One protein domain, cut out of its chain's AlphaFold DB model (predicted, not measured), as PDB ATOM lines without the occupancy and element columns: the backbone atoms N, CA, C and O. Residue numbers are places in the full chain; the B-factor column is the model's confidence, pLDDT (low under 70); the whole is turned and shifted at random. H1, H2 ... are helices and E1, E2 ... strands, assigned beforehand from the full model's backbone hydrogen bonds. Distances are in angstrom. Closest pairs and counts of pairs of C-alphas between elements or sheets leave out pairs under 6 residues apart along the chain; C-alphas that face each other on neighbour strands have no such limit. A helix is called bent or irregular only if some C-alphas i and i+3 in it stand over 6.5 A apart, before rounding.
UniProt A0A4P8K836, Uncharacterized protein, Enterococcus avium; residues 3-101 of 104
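Overview. This is residues 3 to 101 of the 104 residues of an uncharacterized protein of Enterococcus avium (UniProt A0A4P8K836). A strongly twisted five-strand sheet folds back on itself at the bent strand E1, so that hairpin E2-E3 faces hairpin E4-E5. H1 and H3 pack across E2 and E3, and little H2 lies towards the opposite end of the long axis from the tip of hairpin E4-E5. The 99 printed residues include three named helices and five strands, in the order E1 H1 H2 H3 E2 E3 E4 E5; the class is mixed, helices and strands. The antiparallel sheet runs E2 E3 E1 E5 E4. The whole is compact, radius of gyration of the C-alphas 12.9 A, and spans 41 by 24 by 24 A.

Arrangement. E1, residues 3 to 12, bends by 73 degrees at residue 6 and is the hinge of a folded sheet, one sheet whose two leaves face each other. Its residues 3 to 5 pair with E5, residues 93 to 100, N 3 and O 96 being 2.8 A apart; residues 5 to 12 pair with E3, residues 67 to 73, N 9 and O 70 at 3.0 A. H1, residues 14 to 24, is on the sheet, height 7.5 A. H2, residues 26 to 30, only just touches H1, with 3 pairs of C-alphas within 8 A, and only at the corner; the closest C-alphas, Leu 23 and Arg 29, are 6.3 A apart. H3, residues 34 to 52, is on the sheet, height 8.3 A. Its residues 40 to 48 alone touch H1, opposite ways at a steep tilt of 43 degrees; the closest C-alphas, Leu 16 and Leu 44, are 6.4 A apart. Both run across E2, residues 57 to 62, at 87 degrees for H1 and 86 for H3 on the local plane. In the hairpin E2 and E3, N 59 and O 71 are 2.8 A apart; in that of E4, residues 81 to 90, and E5, N 88 and O 95 are 2.8 A apart. In H1, H2 and H3 every O i to N i+4 pair is within hydrogen-bond range.

Along the chain. E1 begins at C-alpha 3 (143.455, 134.600, 135.366) and measures 24.3 A. H3 measures 27.4 A, E4 23.5 A and E5 22.2 A, ending at C-alpha 100 (134.643, 140.235, 142.676).

Size, cuts and confidence. The two C-alphas farthest apart, Asp 33 and Ala 91, are 41.6 A apart. The printed part has no cut and no long link. Its mean pLDDT is 92.3, and no printed residue is under 70.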
ATOM      1  N   LYS A   3     143.151 133.608 136.389       91.06
ATOM      2  CA  LYS A   3     143.455 134.600 135.366       91.06
ATOM      3  C   LYS A   3     144.968 134.678 135.225       91.06
ATOM      4  O   LYS A   3     145.644 134.908 136.221       91.06
ATOM      5  N   GLU A   4     145.466 134.440 134.024       93.44
ATOM      6  CA  GLU A   4     146.888 134.537 133.706       93.44
ATOM      7  C   GLU A   4     147.331 136.001 133.707       93.44
ATOM      8  O   GLU A   4     146.633 136.857 133.156       93.44
ATOM      9  N   VAL A   5     148.468 136.276 134.336       94.38
ATOM     10  CA  VAL A   5     149.144 137.569 134.317       94.38
ATOM     11  C   VAL A   5     150.152 137.556 133.177       94.38
ATOM     12  O   VAL A   5     151.105 136.781 133.200       94.38
ATOM     13  N   ILE A   6     149.949 138.431 132.197       95.25
ATOM     14  CA  ILE A   6     150.779 138.507 130.985       95.25
ATOM     15  C   ILE A   6     151.826 139.619 131.049       95.25
ATOM     16  O   ILE A   6     152.825 139.577 130.337       95.25
ATOM     17  N   HIS A   7     151.618 140.608 131.918       94.62
ATOM     18  CA  HIS A   7     152.569 141.686 132.138       94.62
ATOM     19  C   HIS A   7     152.461 142.226 133.566       94.62
ATOM     20  O   HIS A   7     151.384 142.246 134.163       94.62
ATOM     21  N   GLN A   8     153.588 142.679 134.117       95.38
ATOM     22  CA  GLN A   8     153.654 143.284 135.442       95.38
ATOM     23  C   GLN A   8     154.543 144.528 135.431       95.38
ATOM     24  O   GLN A   8     155.662 144.500 134.921       95.38
ATOM     25  N   LYS A   9     154.073 145.597 136.083       97.06
ATOM     26  CA  LYS A   9     154.825 146.845 136.258       97.06
ATOM     27  C   LYS A   9     154.499 147.497 137.593       97.06
ATOM     28  O   LYS A   9     153.335 147.607 137.967       97.06
ATOM     29  N   THR A  10     155.513 147.999 138.285       97.69
ATOM     30  CA  THR A  10     155.316 148.831 139.479       97.69
ATOM     31  C   THR A  10     155.322 150.302 139.091       97.69
ATOM     32  O   THR A  10     156.227 150.767 138.400       97.69
ATOM     33  N   VAL A  11     154.315 151.047 139.544       97.62
ATOM     34  CA  VAL A  11     154.182 152.489 139.307       97.62
ATOM     35  C   VAL A  11     154.052 153.254 140.619       97.62
ATOM     36  O   VAL A  11     153.624 152.711 141.636       97.62
ATOM     37  N   GLN A  12     154.389 154.542 140.592       97.62
ATOM     38  CA  GLN A  12     154.205 155.452 141.722       97.62
ATOM     39  C   GLN A  12     152.960 156.307 141.474       97.62
ATOM     40  O   GLN A  12     152.970 157.205 140.635       97.62
ATOM     41  N   ASN A  13     151.867 156.040 142.191       97.12
ATOM     42  CA  ASN A  13     150.634 156.810 142.053       97.12
ATOM     43  C   ASN A  13     149.823 156.816 143.356       97.12
ATOM     44  O   ASN A  13     149.167 155.842 143.725       97.12
ATOM     45  N   THR A  14     149.839 157.955 144.053       95.62
ATOM     46  CA  THR A  14     149.165 158.112 145.351       95.62
ATOM     47  C   THR A  14     147.648 157.974 145.260       95.62
ATOM     48  O   THR A  14     147.048 157.369 146.151       95.62
ATOM     49  N   ILE A  15     147.024 158.518 144.210       94.12
ATOM     50  CA  ILE A  15     145.566 158.484 144.030       94.12
ATOM     51  C   ILE A  15     145.115 157.047 143.795       94.12
ATOM     52  O   ILE A  15     144.259 156.540 144.520       94.12
ATOM     53  N   LEU A  16     145.758 156.366 142.848       95.56
ATOM     54  CA  LEU A  16     145.483 154.975 142.524       95.56
ATOM     55  C   LEU A  16     145.696 154.070 143.742       95.56
ATOM     56  O   LEU A  16     144.801 153.308 144.103       95.56
ATOM     57  N   ARG A  17     146.827 154.212 144.446       95.94
ATOM     58  CA  ARG A  17     147.100 153.451 145.672       95.94
ATOM     59  C   ARG A  17     146.004 153.653 146.716       95.94
ATOM     60  O   ARG A  17     145.546 152.690 147.330       95.94
ATOM     61  N   SER A  18     145.602 154.900 146.947       95.00
ATOM     62  CA  SER A  18     144.615 155.234 147.977       95.00
ATOM     63  C   SER A  18     143.226 154.711 147.606       95.00
ATOM     64  O   SER A  18     142.562 154.112 148.450       95.00
ATOM     65  N   GLY A  19     142.826 154.841 146.338       94.25
ATOM     66  CA  GLY A  19     141.581 154.280 145.810       94.25
ATOM     67  C   GLY A  19     141.520 152.757 145.935       94.25
ATOM     68  O   GLY A  19     140.542 152.220 146.456       94.25
ATOM     69  N   LEU A  20     142.595 152.055 145.562       94.56
ATOM     70  CA  LEU A  20     142.697 150.601 145.728       94.56
ATOM     71  C   LEU A  20     142.617 150.192 147.207       94.56
ATOM     72  O   LEU A  20     141.874 149.279 147.560       94.56
ATOM     73  N   ARG A  21     143.305 150.905 148.111       94.12
ATOM     74  CA  ARG A  21     143.215 150.635 149.558       94.12
ATOM     75  C   ARG A  21     141.803 150.829 150.108       94.12
ATOM     76  O   ARG A  21     141.369 150.012 150.919       94.12
ATOM     77  N   LEU A  22     141.070 151.849 149.661       92.62
ATOM     78  CA  LEU A  22     139.661 152.035 150.030       92.62
ATOM     79  C   LEU A  22     138.799 150.873 149.524       92.62
ATOM     80  O   LEU A  22     138.024 150.297 150.291       92.62
ATOM     81  N   LEU A  23     139.010 150.436 148.278       91.06
ATOM     82  CA  LEU A  23     138.382 149.222 147.754       91.06
ATOM     83  C   LEU A  23     138.794 147.961 148.517       91.06
ATOM     84  O   LEU A  23     138.046 146.995 148.487       91.06
ATOM     85  N   HIS A  24     139.897 147.924 149.263       90.31
ATOM     86  CA  HIS A  24     140.268 146.780 150.108       90.31
ATOM     87  C   HIS A  24     139.579 146.804 151.490       90.31
ATOM     88  O   HIS A  24     139.388 145.743 152.093       90.31
ATOM     89  N   GLN A  25     139.100 147.967 151.950       91.75
ATOM     90  CA  GLN A  25     138.399 148.133 153.231       91.75
ATOM     91  C   GLN A  25     136.921 147.729 153.157       91.75
ATOM     92  O   GLN A  25     136.105 148.339 152.460       91.75
ATOM     93  N   SER A  26     136.560 146.654 153.859       89.69
ATOM     94  CA  SER A  26     135.219 146.061 153.778       89.69
ATOM     95  C   SER A  26     134.129 146.981 154.329       89.69
ATOM     96  O   SER A  26     133.056 147.051 153.736       89.69
ATOM     97  N   THR A  27     134.406 147.705 155.413       91.56
ATOM     98  CA  THR A  27     133.500 148.686 156.029       91.56
ATOM     99  C   THR A  27     133.174 149.823 155.068       91.56
ATOM    100  O   THR A  27     132.006 150.101 154.820       91.56
ATOM    101  N   TRP A  28     134.199 150.415 154.446       92.25
ATOM    102  CA  TRP A  28     134.015 151.481 153.466       92.25
ATOM    103  C   TRP A  28     133.183 151.011 152.271       92.25
ATOM    104  O   TRP A  28     132.226 151.686 151.900       92.25
ATOM    105  N   ARG A  29     133.485 149.822 151.722       90.50
ATOM    106  CA  ARG A  29     132.714 149.251 150.605       90.50
ATOM    107  C   ARG A  29     131.252 149.010 150.965       90.50
ATOM    108  O   ARG A  29     130.380 149.342 150.178       90.50
ATOM    109  N   LYS A  30     130.975 148.431 152.134       88.75
ATOM    110  CA  LYS A  30     129.599 148.132 152.568       88.75
ATOM    111  C   LYS A  30     128.750 149.393 152.771       88.75
ATOM    112  O   LYS A  30     127.540 149.317 152.628       88.75
ATOM    113  N   ASN A  31     129.385 150.530 153.052       90.88
ATOM    114  CA  ASN A  31     128.726 151.821 153.267       90.88
ATOM    115  C   ASN A  31     128.567 152.655 151.981       90.88
ATOM    116  O   ASN A  31     128.275 153.849 152.059       90.88
ATOM    117  N   LYS A  32     128.842 152.090 150.803       89.50
ATOM    118  CA  LYS A  32     128.709 152.782 149.516       89.50
ATOM    119  C   LYS A  32     127.583 152.166 148.705       89.50
ATOM    120  O   LYS A  32     127.400 150.950 148.717       89.50
ATOM    121  N   ASP A  33     126.874 153.019 147.974       91.50
ATOM    122  CA  ASP A  33     125.954 152.549 146.949       91.50
ATOM    123  C   ASP A  33     126.706 151.721 145.892       91.50
ATOM    124  O   ASP A  33     127.875 151.966 145.571       91.50
ATOM    125  N   LYS A  34     126.022 150.712 145.355       87.38
ATOM    126  CA  LYS A  34     126.608 149.754 144.422       87.38
ATOM    127  C   LYS A  34     127.024 150.410 143.106       87.38
ATOM    128  O   LYS A  34     128.076 150.047 142.582       87.38
ATOM    129  N   LYS A  35     126.246 151.361 142.578       91.19
ATOM    130  CA  LYS A  35     126.586 152.084 141.344       91.19
ATOM    131  C   LYS A  35     127.862 152.893 141.550       91.19
ATOM    132  O   LYS A  35     128.794 152.757 140.764       91.19
ATOM    133  N   ALA A  36     127.954 153.603 142.675       91.44
ATOM    134  CA  ALA A  36     129.150 154.359 143.034       91.44
ATOM    135  C   ALA A  36     130.399 153.462 143.158       91.44
ATOM    136  O   ALA A  36     131.477 153.830 142.700       91.44
ATOM    137  N   LEU A  37     130.277 152.256 143.732       91.69
ATOM    138  CA  LEU A  37     131.399 151.307 143.786       91.69
ATOM    139  C   LEU A  37     131.866 150.855 142.400       91.69
ATOM    140  O   LEU A  37     133.069 150.710 142.187       91.69
ATOM    141  N   LEU A  38     130.929 150.602 141.484       92.56
ATOM    142  CA  LEU A  38     131.245 150.185 140.119       92.56
ATOM    143  C   LEU A  38     131.912 151.315 139.333       92.56
ATOM    144  O   LEU A  38     132.909 151.061 138.663       92.56
ATOM    145  N   GLU A  39     131.417 152.545 139.464       93.38
ATOM    146  CA  GLU A  39     132.019 153.736 138.852       93.38
ATOM    147  C   GLU A  39     133.449 153.953 139.355       93.38
ATOM    148  O   GLU A  39     134.375 154.088 138.559       93.38
ATOM    149  N   ILE A  40     133.668 153.880 140.672       93.06
ATOM    150  CA  ILE A  40     135.008 154.009 141.261       93.06
ATOM    151  C   ILE A  40     135.940 152.903 140.756       93.06
ATOM    152  O   ILE A  40     137.079 153.183 140.385       93.06
ATOM    153  N   ALA A  41     135.473 151.652 140.711       93.44
ATOM    154  CA  ALA A  41     136.273 150.541 140.201       93.44
ATOM    155  C   ALA A  41     136.626 150.717 138.713       93.44
ATOM    156  O   ALA A  41     137.762 150.445 138.330       93.44
ATOM    157  N   ALA A  42     135.693 151.208 137.893       94.50
ATOM    158  CA  ALA A  42     135.929 151.491 136.479       94.50
ATOM    159  C   ALA A  42     136.921 152.649 136.278       94.50
ATOM    160  O   ALA A  42     137.829 152.553 135.459       94.50
ATOM    161  N   HIS A  43     136.820 153.720 137.069       95.31
ATOM    162  CA  HIS A  43     137.785 154.818 137.010       95.31
ATOM    163  C   HIS A  43     139.197 154.368 137.392       95.31
ATOM    164  O   HIS A  43     140.156 154.715 136.707       95.31
ATOM    165  N   LEU A  44     139.335 153.562 138.450       95.94
ATOM    166  CA  LEU A  44     140.631 152.998 138.825       95.94
ATOM    167  C   LEU A  44     141.163 152.063 137.732       95.94
ATOM    168  O   LEU A  44     142.347 152.137 137.416       95.94
ATOM    169  N   GLN A  45     140.299 151.249 137.118       96.25
ATOM    170  CA  GLN A  45     140.661 150.394 135.987       96.25
ATOM    171  C   GLN A  45     141.248 151.198 134.824       96.25
ATOM    172  O   GLN A  45     142.333 150.866 134.351       96.25
ATOM    173  N   ASN A  46     140.586 152.285 134.422       96.19
ATOM    174  CA  ASN A  46     141.059 153.144 133.337       96.19
ATOM    175  C   ASN A  46     142.428 153.756 133.661       96.19
ATOM    176  O   ASN A  46     143.323 153.765 132.823       96.19
ATOM    177  N   VAL A  47     142.626 154.231 134.896       96.75
ATOM    178  CA  VAL A  47     143.924 154.779 135.322       96.75
ATOM    179  C   VAL A  47     145.023 153.715 135.252       96.75
ATOM    180  O   VAL A  47     146.129 154.018 134.816       96.75
ATOM    181  N   MET A  48     144.742 152.475 135.661       97.12
ATOM    182  CA  MET A  48     145.711 151.375 135.581       97.12
ATOM    183  C   MET A  48     146.050 151.000 134.134       97.12
ATOM    184  O   MET A  48     147.221 150.812 133.822       97.12
ATOM    185  N   GLN A  49     145.048 150.944 133.257       96.81
ATOM    186  CA  GLN A  49     145.215 150.690 131.824       96.81
ATOM    187  C   GLN A  49     146.095 151.740 131.146       96.81
ATOM    188  O   GLN A  49     147.000 151.383 130.398       96.81
ATOM    189  N   LEU A  50     145.907 153.020 131.480       97.25
ATOM    190  CA  LEU A  50     146.738 154.110 130.961       97.25
ATOM    191  C   LEU A  50     148.217 153.980 131.361       97.25
ATOM    192  O   LEU A  50     149.093 154.346 130.587       97.25
ATOM    193  N   HIS A  51     148.528 153.442 132.548       97.50
ATOM    194  CA  HIS A  51     149.923 153.223 132.975       97.50
ATOM    195  C   HIS A  51     150.641 152.110 132.202       97.50
ATOM    196  O   HIS A  51     151.881 152.087 132.185       97.50
ATOM    197  N   LEU A  52     149.876 151.176 131.632       96.81
ATOM    198  CA  LEU A  52     150.374 150.026 130.876       96.81
ATOM    199  C   LEU A  52     150.170 150.162 129.363       96.81
ATOM    200  O   LEU A  52     150.646 149.301 128.638       96.81
ATOM    201  N   ASP A  53     149.493 151.219 128.906       97.06
ATOM    202  CA  ASP A  53     149.099 151.409 127.505       97.06
ATOM    203  C   ASP A  53     148.359 150.184 126.930       97.06
ATOM    204  O   ASP A  53     148.708 149.630 125.892       97.06
ATOM    205  N   THR A  54     147.346 149.705 127.665       96.88
ATOM    206  CA  THR A  54     146.609 148.477 127.326       96.88
ATOM    207  C   THR A  54     145.101 148.643 127.462       96.88
ATOM    208  O   THR A  54     144.605 149.383 128.312       96.88
ATOM    209  N   THR A  55     144.344 147.891 126.665       95.44
ATOM    210  CA  THR A  55     142.891 147.727 126.828       95.44
ATOM    211  C   THR A  55     142.521 146.526 127.698       95.44
ATOM    212  O   THR A  55     141.347 146.329 128.014       95.44
ATOM    213  N   ASN A  56     143.499 145.709 128.086       96.50
ATOM    214  CA  ASN A  56     143.286 144.529 128.913       96.50
ATOM    215  C   ASN A  56     142.922 144.891 130.358       96.50
ATOM    216  O   ASN A  56     143.122 146.012 130.828       96.50
ATOM    217  N   LEU A  57     142.357 143.933 131.084       95.06
ATOM    218  CA  LEU A  57     142.053 144.049 132.501       95.06
ATOM    219  C   LEU A  57     143.367 144.169 133.279       95.06
ATOM    220  O   LEU A  57     144.300 143.405 133.057       95.06
ATOM    221  N   VAL A  58     143.422 145.102 134.228       96.38
ATOM    222  CA  VAL A  58     144.626 145.373 135.015       96.38
ATOM    223  C   VAL A  58     144.253 145.310 136.482       96.38
ATOM    224  O   VAL A  58     143.248 145.871 136.907       96.38
ATOM    225  N   VAL A  59     145.049 144.607 137.271       95.31
ATOM    226  CA  VAL A  59     144.808 144.428 138.698       95.31
ATOM    227  C   VAL A  59     145.892 145.146 139.472       95.31
ATOM    228  O   VAL A  59     147.073 144.845 139.331       95.31
ATOM    229  N   GLY A  60     145.477 146.098 140.299       94.88
ATOM    230  CA  GLY A  60     146.381 146.873 141.135       94.88
ATOM    231  C   GLY A  60     146.542 146.271 142.525       94.88
ATOM    232  O   GLY A  60     145.560 146.025 143.229       94.88
ATOM    233  N   VAL A  61     147.790 146.109 142.958       94.62
ATOM    234  CA  VAL A  61     148.168 145.731 144.321       94.62
ATOM    235  C   VAL A  61     148.853 146.929 144.985       94.62
ATOM    236  O   VAL A  61     149.935 147.328 144.556       94.62
ATOM    237  N   PRO A  62     148.244 147.551 146.011       94.44
ATOM    238  CA  PRO A  62     148.842 148.702 146.679       94.44
ATOM    239  C   PRO A  62     150.079 148.288 147.495       94.44
ATOM    240  O   PRO A  62     149.973 147.451 148.390       94.44
ATOM    241  N   GLY A  63     151.220 148.919 147.214       92.31
ATOM    242  CA  GLY A  63     152.507 148.707 147.885       92.31
ATOM    243  C   GLY A  63     152.824 149.743 148.974       92.31
ATOM    244  O   GLY A  63     151.934 150.420 149.522       92.31
ATOM    245  N   PHE A  64     154.111 149.870 149.310       89.94
ATOM    246  CA  PHE A  64     154.598 150.844 150.291       89.94
ATOM    247  C   PHE A  64     154.645 152.265 149.703       89.94
ATOM    248  O   PHE A  64     154.721 152.462 148.494       89.94
ATOM    249  N   GLY A  65     154.545 153.293 150.552       92.50
ATOM    250  CA  GLY A  65     154.606 154.688 150.105       92.50
ATOM    251  C   GLY A  65     153.527 155.042 149.073       92.50
ATOM    252  O   GLY A  65     152.349 155.175 149.419       92.50
ATOM    253  N   LYS A  66     153.937 155.227 147.812       94.44
ATOM    254  CA  LYS A  66     153.069 155.564 146.670       94.44
ATOM    255  C   LYS A  66     152.987 154.436 145.634       94.44
ATOM    256  O   LYS A  66     152.365 154.633 144.594       94.44
ATOM    257  N   GLU A  67     153.560 153.276 145.931       97.25
ATOM    258  CA  GLU A  67     153.673 152.167 144.991       97.25
ATOM    259  C   GLU A  67     152.347 151.468 144.740       97.25
ATOM    260  O   GLU A  67     151.534 151.257 145.649       97.25
ATOM    261  N   VAL A  68     152.173 151.060 143.488       97.25
ATOM    262  CA  VAL A  68     151.141 150.133 143.046       97.25
ATOM    263  C   VAL A  68     151.770 149.174 142.046       97.25
ATOM    264  O   VAL A  68     152.289 149.608 141.019       97.25
ATOM    265  N   THR A  69     151.700 147.879 142.332       96.94
ATOM    266  CA  THR A  69     152.040 146.838 141.359       96.94
ATOM    267  C   THR A  69     150.824 146.583 140.484       96.94
ATOM    268  O   THR A  69     149.754 146.256 140.993       96.94
ATOM    269  N   LEU A  70     150.972 146.763 139.179       97.12
ATOM    270  CA  LEU A  70     149.949 146.514 138.174       97.12
ATOM    271  C   LEU A  70     150.208 145.165 137.519       97.12
ATOM    272  O   LEU A  70     151.326 144.909 137.079       97.12
ATOM    273  N   LEU A  71     149.172 144.335 137.462       96.25
ATOM    274  CA  LEU A  71     149.175 143.022 136.828       96.25
ATOM    275  C   LEU A  71     148.184 143.049 135.667       96.25
ATOM    276  O   LEU A  71     146.975 143.125 135.888       96.25
ATOM    277  N   GLU A  72     148.682 143.019 134.441       96.56
ATOM    278  CA  GLU A  72     147.850 142.885 133.251       96.56
ATOM    279  C   GLU A  72     147.408 141.435 133.088       96.56
ATOM    280  O   GLU A  72     148.222 140.515 133.161       96.56
ATOM    281  N   ILE A  73     146.117 141.228 132.854       94.62
ATOM    282  CA  ILE A  73     145.513 139.921 132.609       94.62
ATOM    283  C   ILE A  73     145.107 139.831 131.142       94.62
ATOM    284  O   ILE A  73     144.533 140.781 130.619       94.62
ATOM    285  N   ASN A  74     145.264 138.661 130.519       90.56
ATOM    286  CA  ASN A  74     144.708 138.375 129.191       90.56
ATOM    287  C   ASN A  74     143.162 138.259 129.205       90.56
ATOM    288  O   ASN A  74     142.578 137.179 129.121       90.56
ATOM    289  N   GLU A  75     142.481 139.375 129.435       90.62
ATOM    290  CA  GLU A  75     141.028 139.520 129.477       90.62
ATOM    291  C   GLU A  75     140.698 140.975 129.159       90.62
ATOM    292  O   GLU A  75     141.101 141.861 129.898       90.62
ATOM    293  N   THR A  76     139.926 141.245 128.114       90.06
ATOM    294  CA  THR A  76     139.527 142.619 127.763       90.06
ATOM    295  C   THR A  76     138.248 143.051 128.472       90.06
ATOM    296  O   THR A  76     137.977 144.244 128.626       90.06
ATOM    297  N   ARG A  77     137.436 142.097 128.945       90.88
ATOM    298  CA  ARG A  77     136.186 142.417 129.625       90.88
ATOM    299  C   ARG A  77     136.460 142.953 131.023       90.88
ATOM    300  O   ARG A  77     137.063 142.286 131.865       90.88
ATOM    301  N   PHE A  78     135.886 144.115 131.328       89.38
ATOM    302  CA  PHE A  78     135.905 144.633 132.689       89.38
ATOM    303  C   PHE A  78     135.202 143.673 133.659       89.38
ATOM    304  O   PHE A  78     134.019 143.349 133.515       89.38
ATOM    305  N   VAL A  79     135.941 143.241 134.681       88.06
ATOM    306  CA  VAL A  79     135.427 142.438 135.791       88.06
ATOM    307  C   VAL A  79     135.569 143.258 137.072       88.06
ATOM    308  O   VAL A  79     136.690 143.406 137.565       88.06
ATOM    309  N   PRO A  80     134.463 143.758 137.657       87.31
ATOM    310  CA  PRO A  80     134.510 144.512 138.902       87.31
ATOM    311  C   PRO A  80     135.105 143.665 140.029       87.31
ATOM    312  O   PRO A  80     134.540 142.648 140.445       87.31
ATOM    313  N   HIS A  81     136.253 144.082 140.543       88.56
ATOM    314  CA  HIS A  81     136.982 143.377 141.586       88.56
ATOM    315  C   HIS A  81     137.533 144.365 142.605       88.56
ATOM    316  O   HIS A  81     137.620 145.562 142.352       88.56
ATOM    317  N   TYR A  82     137.842 143.860 143.795       84.12
ATOM    318  CA  TYR A  82     138.321 144.707 144.884       84.12
ATOM    319  C   TYR A  82     139.564 144.172 145.581       84.12
ATOM    320  O   TYR A  82     140.021 144.821 146.506       84.12
ATOM    321  N   ARG A  83     140.053 142.977 145.231       84.31
ATOM    322  CA  ARG A  83     141.365 142.455 145.642       84.31
ATOM    323  C   ARG A  83     141.691 141.168 144.892       84.31
ATOM    324  O   ARG A  83     140.785 140.476 144.411       84.31
ATOM    325  N   ILE A  84     142.963 140.800 144.921       88.25
ATOM    326  CA  ILE A  84     143.415 139.437 144.650       88.25
ATOM    327  C   ILE A  84     143.073 138.561 145.863       88.25
ATOM    328  O   ILE A  84     143.210 138.974 147.015       88.25
ATOM    329  N   ASP A  85     142.537 137.378 145.594       86.12
ATOM    330  CA  ASP A  85     142.198 136.362 146.587       86.12
ATOM    331  C   ASP A  85     143.319 135.338 146.744       86.12
ATOM    332  O   ASP A  85     143.648 134.952 147.858       86.12
ATOM    333  N   GLN A  86     143.881 134.896 145.617       85.12
ATOM    334  CA  GLN A  86     144.932 133.885 145.558       85.12
ATOM    335  C   GLN A  86     145.881 134.200 144.403       85.12
ATOM    336  O   GLN A  86     145.445 134.722 143.373       85.12
ATOM    337  N   VAL A  87     147.149 133.852 144.594       87.31
ATOM    338  CA  VAL A  87     148.224 133.931 143.604       87.31
ATOM    339  C   VAL A  87     148.859 132.548 143.523       87.31
ATOM    340  O   VAL A  87     149.056 131.912 144.559       87.31
ATOM    341  N   VAL A  88     149.131 132.078 142.312       89.25
ATOM    342  CA  VAL A  88     149.870 130.844 142.043       89.25
ATOM    343  C   VAL A  88     150.914 131.159 140.987       89.25
ATOM    344  O   VAL A  88     150.583 131.669 139.920       89.25
ATOM    345  N   GLU A  89     152.162 130.833 141.291       85.44
ATOM    346  CA  GLU A  89     153.264 130.847 140.335       85.44
ATOM    347  C   GLU A  89     153.649 129.396 140.043       85.44
ATOM    348  O   GLU A  89     153.810 128.589 140.961       85.44
ATOM    349  N   SER A  90     153.743 129.046 138.764       82.81
ATOM    350  CA  SER A  90     154.157 127.723 138.302       82.81
ATOM    351  C   SER A  90     155.120 127.853 137.121       82.81
ATOM    352  O   SER A  90     155.337 128.944 136.594       82.81
ATOM    353  N   ALA A  91     155.675 126.727 136.667       79.94
ATOM    354  CA  ALA A  91     156.472 126.684 135.439       79.94
ATOM    355  C   ALA A  91     155.676 127.111 134.188       79.94
ATOM    356  O   ALA A  91     156.270 127.473 133.179       79.94
ATOM    357  N   GLU A  92     154.343 127.072 134.258       76.00
ATOM    358  CA  GLU A  92     153.430 127.433 133.170       76.00
ATOM    359  C   GLU A  92     153.052 128.922 133.185       76.00
ATOM    360  O   GLU A  92     152.490 129.406 132.210       76.00
ATOM    361  N   GLY A  93     153.343 129.654 134.270       84.12
ATOM    362  CA  GLY A  93     153.092 131.092 134.356       84.12
ATOM    363  C   GLY A  93     152.647 131.593 135.732       84.12
ATOM    364  O   GLY A  93     152.673 130.883 136.740       84.12
ATOM    365  N   HIS A  94     152.226 132.860 135.764       89.62
ATOM    366  CA  HIS A  94     151.736 133.556 136.953       89.62
ATOM    367  C   HIS A  94     150.217 133.732 136.859       89.62
ATOM    368  O   HIS A  94     149.707 134.399 135.963       89.62
ATOM    369  N   PHE A  95     149.477 133.148 137.801       90.62
ATOM    370  CA  PHE A  95     148.017 133.142 137.805       90.62
ATOM    371  C   PHE A  95     147.448 133.771 139.070       90.62
ATOM    372  O   PHE A  95     147.886 133.503 140.190       90.62
ATOM    373  N   ILE A  96     146.384 134.552 138.903       92.12
ATOM    374  CA  ILE A  96     145.678 135.210 139.999       92.12
ATOM    375  C   ILE A  96     144.189 134.891 139.995       92.12
ATOM    376  O   ILE A  96     143.549 134.675 138.964       92.12
ATOM    377  N   LYS A  97     143.598 134.877 141.187       92.00
ATOM    378  CA  LYS A  97     142.157 134.720 141.392       92.00
ATOM    379  C   LYS A  97     141.615 135.977 142.043       92.00
ATOM    380  O   LYS A  97     142.119 136.408 143.073       92.00
ATOM    381  N   LEU A  98     140.569 136.564 141.469       90.81
ATOM    382  CA  LEU A  98     140.033 137.849 141.929       90.81
ATOM    383  C   LEU A  98     138.823 137.676 142.848       90.81
ATOM    384  O   LEU A  98     137.903 136.909 142.543       90.81
ATOM    385  N   LYS A  99     138.762 138.471 143.922       87.44
ATOM    386  CA  LYS A  99     137.510 138.700 144.653       87.44
ATOM    387  C   LYS A  99     136.703 139.784 143.955       87.44
ATOM    388  O   LYS A  99     137.088 140.954 143.917       87.44
ATOM    389  N   ARG A 100     135.552 139.374 143.432       88.75
ATOM    390  CA  ARG A 100     134.643 140.235 142.676       88.75
ATOM    391  C   ARG A 100     133.780 141.093 143.589       88.75
ATOM    392  O   ARG A 100     133.343 140.645 144.651       88.75
ATOM    393  N   ILE A 101     133.479 142.300 143.130       83.31
ATOM    394  CA  ILE A 101     132.330 143.059 143.620       83.31
ATOM    395  C   ILE A 101     131.102 142.338 143.054       83.31
ATOM    396  O   ILE A 101     130.998 142.184 141.840       83.31
TER     397      ILE A 101